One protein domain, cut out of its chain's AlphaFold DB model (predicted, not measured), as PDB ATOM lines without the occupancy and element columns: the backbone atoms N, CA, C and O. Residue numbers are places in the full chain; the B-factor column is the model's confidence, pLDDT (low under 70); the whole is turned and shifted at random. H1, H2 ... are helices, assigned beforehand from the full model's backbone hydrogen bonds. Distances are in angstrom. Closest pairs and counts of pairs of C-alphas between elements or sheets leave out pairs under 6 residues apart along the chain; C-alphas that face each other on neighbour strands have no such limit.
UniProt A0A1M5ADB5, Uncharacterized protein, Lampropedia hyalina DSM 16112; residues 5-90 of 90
ATOM      1  N   ILE A   5      -6.972 -73.912  78.649       97.25
ATOM      2  CA  ILE A   5      -6.932 -72.539  78.135       97.25
ATOM      3  C   ILE A   5      -8.213 -71.784  78.481       97.25
ATOM      4  O   ILE A   5      -8.123 -70.629  78.880       97.25
ATOM      5  N   ASN A   6      -9.383 -72.429  78.470       96.12
ATOM      6  CA  ASN A   6     -10.609 -71.779  78.946       96.12
ATOM      7  C   ASN A   6     -10.548 -71.455  80.449       96.12
ATOM      8  O   ASN A   6     -11.129 -70.463  80.889       96.12
ATOM      9  N   LEU A   7      -9.849 -72.266  81.252       96.94
ATOM     10  CA  LEU A   7      -9.556 -71.926  82.648       96.94
ATOM     11  C   LEU A   7      -8.636 -70.701  82.740       96.94
ATOM     12  O   LEU A   7      -8.916 -69.788  83.513       96.94
ATOM     13  N   LEU A   8      -7.576 -70.656  81.931       97.12
ATOM     14  CA  LEU A   8      -6.655 -69.520  81.897       97.12
ATOM     15  C   LEU A   8      -7.346 -68.222  81.443       97.12
ATOM     16  O   LEU A   8      -7.107 -67.174  82.036       97.12
ATOM     17  N   ASP A   9      -8.224 -68.293  80.443       96.94
ATOM     18  CA  ASP A   9      -9.007 -67.152  79.956       96.94
ATOM     19  C   ASP A   9      -9.930 -66.599  81.049       96.94
ATOM     20  O   ASP A   9      -9.993 -65.388  81.254       96.94
ATOM     21  N   ARG A  10     -10.601 -67.473  81.809       96.44
ATOM     22  CA  ARG A  10     -11.426 -67.059  82.957       96.44
ATOM     23  C   ARG A  10     -10.588 -66.449  84.075       96.44
ATOM     24  O   ARG A  10     -10.986 -65.443  84.656       96.44
ATOM     25  N   ALA A  11      -9.405 -66.996  84.345       96.75
ATOM     26  CA  ALA A  11      -8.482 -66.396  85.303       96.75
ATOM     27  C   ALA A  11      -8.082 -64.971  84.885       96.75
ATOM     28  O   ALA A  11      -8.056 -64.062  85.718       96.75
ATOM     29  N   GLU A  12      -7.811 -64.758  83.598       96.38
ATOM     30  CA  GLU A  12      -7.422 -63.457  83.050       96.38
ATOM     31  C   GLU A  12      -8.546 -62.410  83.121       96.38
ATOM     32  O   GLU A  12      -8.261 -61.223  83.283       96.38
ATOM     33  N   GLN A  13      -9.814 -62.839  83.105       97.25
ATOM     34  CA  GLN A  13     -10.966 -61.959  83.349       97.25
ATOM     35  C   GLN A  13     -11.024 -61.428  84.790       97.25
ATOM     36  O   GLN A  13     -11.546 -60.340  85.016       97.25
ATOM     37  N   VAL A  14     -10.489 -62.171  85.767       97.44
ATOM     38  CA  VAL A  14     -10.458 -61.747  87.177       97.44
ATOM     39  C   VAL A  14      -9.314 -60.769  87.433       97.44
ATOM     40  O   VAL A  14      -9.495 -59.762  88.117       97.44
ATOM     41  N   LYS A  15      -8.116 -61.064  86.914       96.12
ATOM     42  CA  LYS A  15      -6.946 -60.176  86.985       96.12
ATOM     43  C   LYS A  15      -5.873 -60.574  85.964       96.12
ATOM     44  O   LYS A  15      -5.824 -61.735  85.556       96.12
ATOM     45  N   PRO A  16      -4.951 -59.656  85.610       95.81
ATOM     46  CA  PRO A  16      -3.895 -59.940  84.643       95.81
ATOM     47  C   PRO A  16      -3.018 -61.135  85.037       95.81
ATOM     48  O   PRO A  16      -2.717 -61.335  86.218       95.81
ATOM     49  N   LEU A  17      -2.508 -61.877  84.048       94.38
ATOM     50  CA  LEU A  17      -1.641 -63.046  84.274       94.38
ATOM     51  C   LEU A  17      -0.399 -62.731  85.126       94.38
ATOM     52  O   LEU A  17       0.021 -63.559  85.929       94.38
ATOM     53  N   ALA A  18       0.154 -61.521  85.019       94.56
ATOM     54  CA  ALA A  18       1.265 -61.074  85.863       94.56
ATOM     55  C   ALA A  18       0.898 -60.983  87.361       94.56
ATOM     56  O   ALA A  18       1.732 -61.233  88.231       94.56
ATOM     57  N   ALA A  19      -0.353 -60.643  87.685       95.69
ATOM     58  CA  ALA A  19      -0.828 -60.638  89.066       95.69
ATOM     59  C   ALA A  19      -0.980 -62.072  89.595       95.69
ATOM     60  O   ALA A  19      -0.601 -62.353  90.731       95.69
ATOM     61  N   TRP A  20      -1.456 -62.992  88.749       95.69
ATOM     62  CA  TRP A  20      -1.517 -64.417  89.066       95.69
ATOM     63  C   TRP A  20      -0.140 -65.029  89.318       95.69
ATOM     64  O   TRP A  20       0.040 -65.706  90.329       95.69
ATOM     65  N   THR A  21       0.850 -64.777  88.454       95.06
ATOM     66  CA  THR A  21       2.211 -65.306  88.655       95.06
ATOM     67  C   THR A  21       2.825 -64.797  89.952       95.06
ATOM     68  O   THR A  21       3.421 -65.585  90.684       95.06
ATOM     69  N   LYS A  22       2.615 -63.521  90.296       95.12
ATOM     70  CA  LYS A  22       3.068 -62.956  91.572       95.12
ATOM     71  C   LYS A  22       2.390 -63.616  92.772       95.12
ATOM     72  O   LYS A  22       3.076 -63.990  93.721       95.12
ATOM     73  N   GLU A  23       1.069 -63.772  92.741       94.44
ATOM     74  CA  GLU A  23       0.322 -64.378  93.848       94.44
ATOM     75  C   GLU A  23       0.697 -65.846  94.068       94.44
ATOM     76  O   GLU A  23       0.912 -66.272  95.201       94.44
ATOM     77  N   MET A  24       0.821 -66.608  92.983       94.56
ATOM     78  CA  MET A  24       1.180 -68.026  93.024       94.56
ATOM     79  C   MET A  24       2.693 -68.256  93.180       94.56
ATOM     80  O   MET A  24       3.139 -69.401  93.154       94.56
ATOM     81  N   LYS A  25       3.491 -67.188  93.347       94.44
ATOM     82  CA  LYS A  25       4.961 -67.232  93.469       94.44
ATOM     83  C   LYS A  25       5.636 -68.001  92.322       94.44
ATOM     84  O   LYS A  25       6.584 -68.756  92.526       94.44
ATOM     85  N   LEU A  26       5.134 -67.807  91.108       92.44
ATOM     86  CA  LEU A  26       5.620 -68.444  89.890       92.44
ATOM     87  C   LEU A  26       6.618 -67.548  89.150       92.44
ATOM     88  O   LEU A  26       6.663 -66.334  89.354       92.44
ATOM     89  N   SER A  27       7.382 -68.130  88.221       90.88
ATOM     90  CA  SER A  27       8.177 -67.324  87.294       90.88
ATOM     91  C   SER A  27       7.259 -66.469  86.410       90.88
ATOM     92  O   SER A  27       6.194 -66.915  85.975       90.88
ATOM     93  N   GLY A  28       7.670 -65.227  86.130       86.12
ATOM     94  CA  GLY A  28       6.805 -64.230  85.480       86.12
ATOM     95  C   GLY A  28       6.241 -64.665  84.122       86.12
ATOM     96  O   GLY A  28       5.120 -64.302  83.779       86.12
ATOM     97  N   ASN A  29       6.971 -65.513  83.391       92.44
ATOM     98  CA  ASN A  29       6.600 -65.945  82.043       92.44
ATOM     99  C   ASN A  29       5.879 -67.298  81.993       92.44
ATOM    100  O   ASN A  29       5.544 -67.752  80.897       92.44
ATOM    101  N   VAL A  30       5.644 -67.977  83.125       95.50
ATOM    102  CA  VAL A  30       5.148 -69.363  83.085       95.50
ATOM    103  C   VAL A  30       3.751 -69.472  82.467       95.50
ATOM    104  O   VAL A  30       3.520 -70.353  81.642       95.50
ATOM    105  N   LEU A  31       2.842 -68.546  82.794       95.75
ATOM    106  CA  LEU A  31       1.470 -68.556  82.275       95.75
ATOM    107  C   LEU A  31       1.424 -68.160  80.794       95.75
ATOM    108  O   LEU A  31       0.717 -68.792  80.014       95.75
ATOM    109  N   TYR A  32       2.248 -67.194  80.378       94.88
ATOM    110  CA  TYR A  32       2.416 -66.844  78.964       94.88
ATOM    111  C   TYR A  32       2.974 -68.019  78.153       94.88
ATOM    112  O   TYR A  32       2.464 -68.340  77.084       94.88
ATOM    113  N   THR A  33       3.979 -68.713  78.690       95.19
ATOM    114  CA  THR A  33       4.564 -69.904  78.055       95.19
ATOM    115  C   THR A  33       3.535 -71.024  77.917       95.19
ATOM    116  O   THR A  33       3.486 -71.693  76.888       95.19
ATOM    117  N   ALA A  34       2.698 -71.231  78.934       95.06
ATOM    118  CA  ALA A  34       1.627 -72.218  78.884       95.06
ATOM    119  C   ALA A  34       0.561 -71.859  77.830       95.06
ATOM    120  O   ALA A  34       0.178 -72.716  77.035       95.06
ATOM    121  N   ARG A  35       0.166 -70.579  77.739       94.88
ATOM    122  CA  ARG A  35      -0.749 -70.085  76.695       94.88
ATOM    123  C   ARG A  35      -0.193 -70.331  75.292       94.88
ATOM    124  O   ARG A  35      -0.906 -70.854  74.446       94.88
ATOM    125  N   LEU A  36       1.087 -70.028  75.063       95.31
ATOM    126  CA  LEU A  36       1.752 -70.296  73.779       95.31
ATOM    127  C   LEU A  36       1.789 -71.791  73.430       95.31
ATOM    128  O   LEU A  36       1.713 -72.149  72.261       95.31
ATOM    129  N   ARG A  37       1.884 -72.670  74.434       94.06
ATOM    130  CA  ARG A  37       1.803 -74.129  74.257       94.06
ATOM    131  C   ARG A  37       0.376 -74.642  74.051       94.06
ATOM    132  O   ARG A  37       0.213 -75.827  73.784       94.06
ATOM    133  N   GLY A  38      -0.635 -73.789  74.210       95.69
ATOM    134  CA  GLY A  38      -2.043 -74.159  74.089       95.69
ATOM    135  C   GLY A  38      -2.577 -75.022  75.234       95.69
ATOM    136  O   GLY A  38      -3.654 -75.586  75.083       95.69
ATOM    137  N   ARG A  39      -1.854 -75.140  76.360       96.44
ATOM    138  CA  ARG A  39      -2.301 -75.888  77.548       96.44
ATOM    139  C   ARG A  39      -1.560 -75.494  78.823       96.44
ATOM    140  O   ARG A  39      -0.376 -75.146  78.791       96.44
ATOM    141  N   LEU A  40      -2.231 -75.631  79.962       97.38
ATOM    142  CA  LEU A  40      -1.612 -75.574  81.286       97.38
ATOM    143  C   LEU A  40      -0.973 -76.925  81.645       97.38
ATOM    144  O   LEU A  40      -1.357 -77.980  81.145       97.38
ATOM    145  N   SER A  41       0.018 -76.902  82.541       96.38
ATOM    146  CA  SER A  41       0.415 -78.130  83.238       96.38
ATOM    147  C   SER A  41      -0.632 -78.479  84.305       96.38
ATOM    148  O   SER A  41      -1.328 -77.575  84.774       96.38
ATOM    149  N   PRO A  42      -0.709 -79.743  84.762       97.38
ATOM    150  CA  PRO A  42      -1.659 -80.129  85.807       97.38
ATOM    151  C   PRO A  42      -1.538 -79.292  87.086       97.38
ATOM    152  O   PRO A  42      -2.544 -78.874  87.648       97.38
ATOM    153  N   ILE A  43      -0.311 -78.951  87.490       96.25
ATOM    154  CA  ILE A  43      -0.064 -78.105  88.666       96.25
ATOM    155  C   ILE A  43      -0.597 -76.681  88.466       96.25
ATOM    156  O   ILE A  43      -1.229 -76.137  89.365       96.25
ATOM    157  N   LEU A  44      -0.372 -76.076  87.294       97.00
ATOM    158  CA  LEU A  44      -0.875 -74.725  87.013       97.00
ATOM    159  C   LEU A  44      -2.401 -74.702  86.913       97.00
ATOM    160  O   LEU A  44      -3.021 -73.763  87.402       97.00
ATOM    161  N   ALA A  45      -3.000 -75.731  86.309       97.69
ATOM    162  CA  ALA A  45      -4.448 -75.860  86.219       97.69
ATOM    163  C   ALA A  45      -5.082 -75.987  87.612       97.69
ATOM    164  O   ALA A  45      -5.990 -75.228  87.934       97.69
ATOM    165  N   GLY A  46      -4.550 -76.868  88.466       97.12
ATOM    166  CA  GLY A  46      -5.032 -77.026  89.839       97.12
ATOM    167  C   GLY A  46      -4.891 -75.751  90.675       97.12
ATOM    168  O   GLY A  46      -5.842 -75.348  91.337       97.12
ATOM    169  N   ALA A  47      -3.742 -75.071  90.592       97.19
ATOM    170  CA  ALA A  47      -3.504 -73.832  91.333       97.19
ATOM    171  C   ALA A  47      -4.447 -72.696  90.902       97.19
ATOM    172  O   ALA A  47      -4.953 -71.956  91.743       97.19
ATOM    173  N   ILE A  48      -4.711 -72.553  89.598       97.50
ATOM    174  CA  ILE A  48      -5.671 -71.559  89.103       97.50
ATOM    175  C   ILE A  48      -7.093 -71.928  89.534       97.50
ATOM    176  O   ILE A  48      -7.817 -71.061  90.017       97.50
ATOM    177  N   ALA A  49      -7.483 -73.199  89.407       97.06
ATOM    178  CA  ALA A  49      -8.804 -73.675  89.804       97.06
ATOM    179  C   ALA A  49      -9.090 -73.407  91.287       97.06
ATOM    180  O   ALA A  49     -10.123 -72.826  91.608       97.06
ATOM    181  N   GLU A  50      -8.142 -73.730  92.172       97.00
ATOM    182  CA  GLU A  50      -8.258 -73.474  93.613       97.00
ATOM    183  C   GLU A  50      -8.540 -71.992  93.893       97.00
ATOM    184  O   GLU A  50      -9.428 -71.643  94.670       97.00
ATOM    185  N   LYS A  51      -7.822 -71.097  93.209       96.38
ATOM    186  CA  LYS A  51      -7.977 -69.648  93.374       96.38
ATOM    187  C   LYS A  51      -9.267 -69.084  92.793       96.38
ATOM    188  O   LYS A  51      -9.718 -68.037  93.254       96.38
ATOM    189  N   LEU A  52      -9.831 -69.743  91.788       96.00
ATOM    190  CA  LEU A  52     -11.128 -69.398  91.211       96.00
ATOM    191  C   LEU A  52     -12.301 -70.038  91.968       96.00
ATOM    192  O   LEU A  52     -13.449 -69.742  91.649       96.00
ATOM    193  N   GLY A  53     -12.034 -70.883  92.972       95.12
ATOM    194  CA  GLY A  53     -13.070 -71.645  93.671       95.12
ATOM    195  C   GLY A  53     -13.698 -72.739  92.802       95.12
ATOM    196  O   GLY A  53     -14.840 -73.125  93.033       95.12
ATOM    197  N   GLU A  54     -12.976 -73.211  91.784       94.06
ATOM    198  CA  GLU A  54     -13.391 -74.310  90.915       94.06
ATOM    199  C   GLU A  54     -12.866 -75.660  91.425       94.06
ATOM    200  O   GLU A  54     -11.972 -75.730  92.270       94.06
ATOM    201  N   ASP A  55     -13.396 -76.757  90.883       93.38
ATOM    202  CA  ASP A  55     -12.944 -78.107  91.224       93.38
ATOM    203  C   ASP A  55     -11.489 -78.340  90.769       93.38
ATOM    204  O   ASP A  55     -11.173 -78.450  89.582       93.38
ATOM    205  N   VAL A  56     -10.586 -78.440  91.744       95.94
ATOM    206  CA  VAL A  56      -9.152 -78.659  91.528       95.94
ATOM    207  C   VAL A  56      -8.872 -80.010  90.861       95.94
ATOM    208  O   VAL A  56      -8.025 -80.092  89.968       95.94
ATOM    209  N   GLN A  57      -9.568 -81.076  91.268       94.06
ATOM    210  CA  GLN A  57      -9.336 -82.431  90.752       94.06
ATOM    211  C   GLN A  57      -9.777 -82.551  89.295       94.06
ATOM    212  O   GLN A  57      -9.090 -83.182  88.483       94.06
ATOM    213  N   HIS A  58     -10.884 -81.892  88.954       93.00
ATOM    214  CA  HIS A  58     -11.342 -81.748  87.576       93.00
ATOM    215  C   HIS A  58     -10.260 -81.124  86.695       93.00
ATOM    216  O   HIS A  58      -9.815 -81.727  85.717       93.00
ATOM    217  N   TRP A  59      -9.770 -79.945  87.073       95.75
ATOM    218  CA  TRP A  59      -8.835 -79.190  86.241       95.75
ATOM    219  C   TRP A  59      -7.459 -79.838  86.113       95.75
ATOM    220  O   TRP A  59      -6.841 -79.761  85.047       95.75
ATOM    221  N   ILE A  60      -7.004 -80.546  87.149       96.50
ATOM    222  CA  ILE A  60      -5.823 -81.414  87.062       96.50
ATOM    223  C   ILE A  60      -6.058 -82.529  86.037       96.50
ATOM    224  O   ILE A  60      -5.197 -82.774  85.192       96.50
ATOM    225  N   THR A  61      -7.223 -83.179  86.076       94.94
ATOM    226  CA  THR A  61      -7.567 -84.280  85.166       94.94
ATOM    227  C   THR A  61      -7.629 -83.811  83.715       94.94
ATOM    228  O   THR A  61      -6.996 -84.422  82.854       94.94
ATOM    229  N   VAL A  62      -8.316 -82.699  83.437       95.00
ATOM    230  CA  VAL A  62      -8.375 -82.098  82.092       95.00
ATOM    231  C   VAL A  62      -6.968 -81.814  81.573       95.00
ATOM    232  O   VAL A  62      -6.631 -82.213  80.460       95.00
ATOM    233  N   ALA A  63      -6.115 -81.202  82.399       96.50
ATOM    234  CA  ALA A  63      -4.742 -80.894  82.018       96.50
ATOM    235  C   ALA A  63      -3.921 -82.145  81.683       96.50
ATOM    236  O   ALA A  63      -3.150 -82.115  80.727       96.50
ATOM    237  N   VAL A  64      -4.073 -83.237  82.445       95.88
ATOM    238  CA  VAL A  64      -3.402 -84.517  82.157       95.88
ATOM    239  C   VAL A  64      -3.862 -85.067  80.810       95.88
ATOM    240  O   VAL A  64      -3.021 -85.375  79.966       95.88
ATOM    241  N   LEU A  65      -5.176 -85.122  80.573       95.25
ATOM    242  CA  LEU A  65      -5.748 -85.644  79.328       95.25
ATOM    243  C   LEU A  65      -5.324 -84.828  78.095       95.25
ATOM    244  O   LEU A  65      -5.147 -85.400  77.024       95.25
ATOM    245  N   GLU A  66      -5.107 -83.518  78.232       94.62
ATOM    246  CA  GLU A  66      -4.571 -82.658  77.162       94.62
ATOM    247  C   GLU A  66      -3.091 -82.917  76.837       94.62
ATOM    248  O   GLU A  66      -2.594 -82.468  75.803       94.62
ATOM    249  N   THR A  67      -2.347 -83.591  77.721       92.75
ATOM    250  CA  THR A  67      -0.933 -83.923  77.477       92.75
ATOM    251  C   THR A  67      -0.746 -85.226  76.709       92.75
ATOM    252  O   THR A  67       0.326 -85.450  76.141       92.75
ATOM    253  N   GLU A  68      -1.775 -86.069  76.707       94.75
ATOM    254  CA  GLU A  68      -1.721 -87.412  76.156       94.75
ATOM    255  C   GLU A  68      -1.849 -87.411  74.635       94.75
ATOM    256  O   GLU A  68      -2.499 -86.560  74.025       94.75
ATOM    257  N   LYS A  69      -1.221 -88.402  74.003       92.75
ATOM    258  CA  LYS A  69      -1.368 -88.607  72.561       92.75
ATOM    259  C   LYS A  69      -2.777 -89.102  72.248       92.75
ATOM    260  O   LYS A  69      -3.319 -89.953  72.958       92.75
ATOM    261  N   GLU A  70      -3.326 -88.620  71.138       92.44
ATOM    262  CA  GLU A  70      -4.644 -89.049  70.677       92.44
ATOM    263  C   GLU A  70      -4.690 -90.567  70.467       92.44
ATOM    264  O   GLU A  70      -3.812 -91.171  69.844       92.44
ATOM    265  N   SER A  71      -5.708 -91.188  71.057       94.31
ATOM    266  CA  SER A  71      -5.938 -92.630  71.033       94.31
ATOM    267  C   SER A  71      -7.388 -92.932  71.411       94.31
ATOM    268  O   SER A  71      -8.027 -92.163  72.129       94.31
ATOM    269  N   GLY A  72      -7.898 -94.101  71.015       94.62
ATOM    270  CA  GLY A  72      -9.248 -94.519  71.417       94.62
ATOM    271  C   GLY A  72      -9.413 -94.657  72.939       94.62
ATOM    272  O   GLY A  72     -10.500 -94.428  73.472       94.62
ATOM    273  N   ALA A  73      -8.331 -94.975  73.659       94.62
ATOM    274  CA  ALA A  73      -8.325 -94.995  75.121       94.62
ATOM    275  C   ALA A  73      -8.496 -93.583  75.704       94.62
ATOM    276  O   ALA A  73      -9.284 -93.397  76.635       94.62
ATOM    277  N   LEU A  74      -7.818 -92.585  75.126       93.75
ATOM    278  CA  LEU A  74      -7.965 -91.188  75.523       93.75
ATOM    279  C   LEU A  74      -9.399 -90.693  75.297       93.75
ATOM    280  O   LEU A  74      -9.981 -90.098  76.200       93.75
ATOM    281  N   ASP A  75     -10.010 -91.006  74.153       93.81
ATOM    282  CA  ASP A  75     -11.408 -90.645  73.877       93.81
ATOM    283  C   ASP A  75     -12.380 -91.235  74.905       93.81
ATOM    284  O   ASP A  75     -13.320 -90.570  75.353       93.81
ATOM    285  N   HIS A  76     -12.154 -92.487  75.308       93.62
ATOM    286  CA  HIS A  76     -12.945 -93.130  76.353       93.62
ATOM    287  C   HIS A  76     -12.756 -92.454  77.722       93.62
ATOM    288  O   HIS A  76     -13.733 -92.249  78.453       93.62
ATOM    289  N   LEU A  77     -11.521 -92.084  78.076       93.62
ATOM    290  CA  LEU A  77     -11.222 -91.390  79.328       93.62
ATOM    291  C   LEU A  77     -11.810 -89.976  79.358       93.62
ATOM    292  O   LEU A  77     -12.447 -89.635  80.350       93.62
ATOM    293  N   LYS A  78     -11.710 -89.206  78.266       91.94
ATOM    294  CA  LYS A  78     -12.345 -87.881  78.120       91.94
ATOM    295  C   LYS A  78     -13.857 -87.964  78.392       91.94
ATOM    296  O   LYS A  78     -14.379 -87.249  79.241       91.94
ATOM    297  N   LYS A  79     -14.551 -88.935  77.781       91.00
ATOM    298  CA  LYS A  79     -15.989 -89.188  78.027       91.00
ATOM    299  C   LYS A  79     -16.294 -89.616  79.465       91.00
ATOM    300  O   LYS A  79     -17.373 -89.349  79.988       91.00
ATOM    301  N   THR A  80     -15.387 -90.355  80.095       89.44
ATOM    302  CA  THR A  80     -15.568 -90.828  81.474       89.44
ATOM    303  C   THR A  80     -15.369 -89.701  82.479       89.44
ATOM    304  O   THR A  80     -16.184 -89.581  83.393       89.44
ATOM    305  N   ALA A  81     -14.373 -88.841  82.265       87.69
ATOM    306  CA  ALA A  81     -14.169 -87.624  83.042       87.69
ATOM    307  C   ALA A  81     -15.400 -86.707  82.952       87.69
ATOM    308  O   ALA A  81     -15.963 -86.359  83.986       87.69
ATOM    309  N   ASP A  82     -15.907 -86.439  81.742       85.31
ATOM    310  CA  ASP A  82     -17.117 -85.627  81.536       85.31
ATOM    311  C   ASP A  82     -18.334 -86.174  82.316       85.31
ATOM    312  O   ASP A  82     -19.088 -85.421  82.933       85.31
ATOM    313  N   ARG A  83     -18.522 -87.502  82.350       86.75
ATOM    314  CA  ARG A  83     -19.616 -88.133  83.116       86.75
ATOM    315  C   ARG A  83     -19.454 -87.991  84.625       86.75
ATOM    316  O   ARG A  83     -20.451 -87.779  85.311       86.75
ATOM    317  N   TRP A  84     -18.236 -88.152  85.141       81.62
ATOM    318  CA  TRP A  84     -17.969 -88.020  86.573       81.62
ATOM    319  C   TRP A  84     -18.318 -86.612  87.065       81.62
ATOM    320  O   TRP A  84     -19.028 -86.468  88.056       81.62
ATOM    321  N   LEU A  85     -17.943 -85.589  86.297       72.56
ATOM    322  CA  LEU A  85     -18.227 -84.189  86.618       72.56
ATOM    323  C   LEU A  85     -19.718 -83.881  86.666       72.56
ATOM    324  O   LEU A  85     -20.179 -83.199  87.579       72.56
ATOM    325  N   ASN A  86     -20.483 -84.407  85.710       78.12
ATOM    326  CA  ASN A  86     -21.931 -84.210  85.690       78.12
ATOM    327  C   ASN A  86     -22.618 -84.839  86.906       78.12
ATOM    328  O   ASN A  86     -23.666 -84.356  87.309       78.12
ATOM    329  N   LYS A  87     -22.034 -85.896  87.484       78.50
ATOM    330  CA  LYS A  87     -22.557 -86.560  88.683       78.50
ATOM    331  C   LYS A  87     -22.157 -85.852  89.981       78.50
ATOM    332  O   LYS A  87     -22.892 -85.926  90.955       78.50
ATOM    333  N   VAL A  88     -20.981 -85.227  90.027       71.81
ATOM    334  CA  VAL A  88     -20.519 -84.484  91.217       71.81
ATOM    335  C   VAL A  88     -21.248 -83.143  91.352       71.81
ATOM    336  O   VAL A  88     -21.489 -82.695  92.467       71.81
ATOM    337  N   ASN A  89     -21.632 -82.526  90.232       61.75
ATOM    338  CA  ASN A  89     -22.329 -81.234  90.204       61.75
ATOM    339  C   ASN A  89     -23.871 -81.342  90.176       61.75
ATOM    340  O   ASN A  89     -24.538 -80.315  90.041       61.75
ATOM    341  N   SER A  90     -24.432 -82.556  90.255       58.12
ATOM    342  CA  SER A  90     -25.878 -82.838  90.316       58.12
ATOM    343  C   SER A  90     -26.322 -83.177  91.730       58.12
ATOM    344  O   SER A  90     -27.381 -82.670  92.153       58.12
TER     345      SER A  90
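Overview. This is residues 5 to 90 of the 90 residues of an uncharacterized protein of Lampropedia hyalina DSM 16112 (UniProt A0A1M5ADB5). Starting from the first residue, H1 packs on H4, and the short H2-H3 hairpin makes one end; H4, H5 and H6 then stand side by side in a row of alternating direction, with H6 at the far end. The 86 printed residues hold six named helices, H1 to H6, and no named strand: all helix, compact, radius of gyration of the C-alphas 13.6 A, spans 37 by 31 by 18 A.

Arrangement. Look at H1, residues 5 to 14: its Ala 11 and Ile 48 of H4, residues 42 to 52, are the closest C-alphas where the two touch, 7.0 A apart. H2, residues 17 to 23, and H3, residues 30 to 36, form a hairpin, closest C-alphas Leu 17 and Leu 31, 6.6 A. H4 and H5, residues 56 to 65, form another, Pro 42 to Ile 60, C-alphas 4.5 A. H5 and H6, residues 72 to 88, form a third at 13 degrees, Leu 65 to Lys 78, C-alphas 7.1 A. In each helix every O i to N i+4 pair is within hydrogen-bond range.

Along the chain. Find C-alpha 5 at (-6.932, -72.539, 78.135), where H1 begins; H6, 24.9 A long, ends at C-alpha 88, (-20.519, -84.484, 91.217).

Size, cuts and confidence. The printed part has no cut and no long link; residues 89 to 90 are under pLDDT 70.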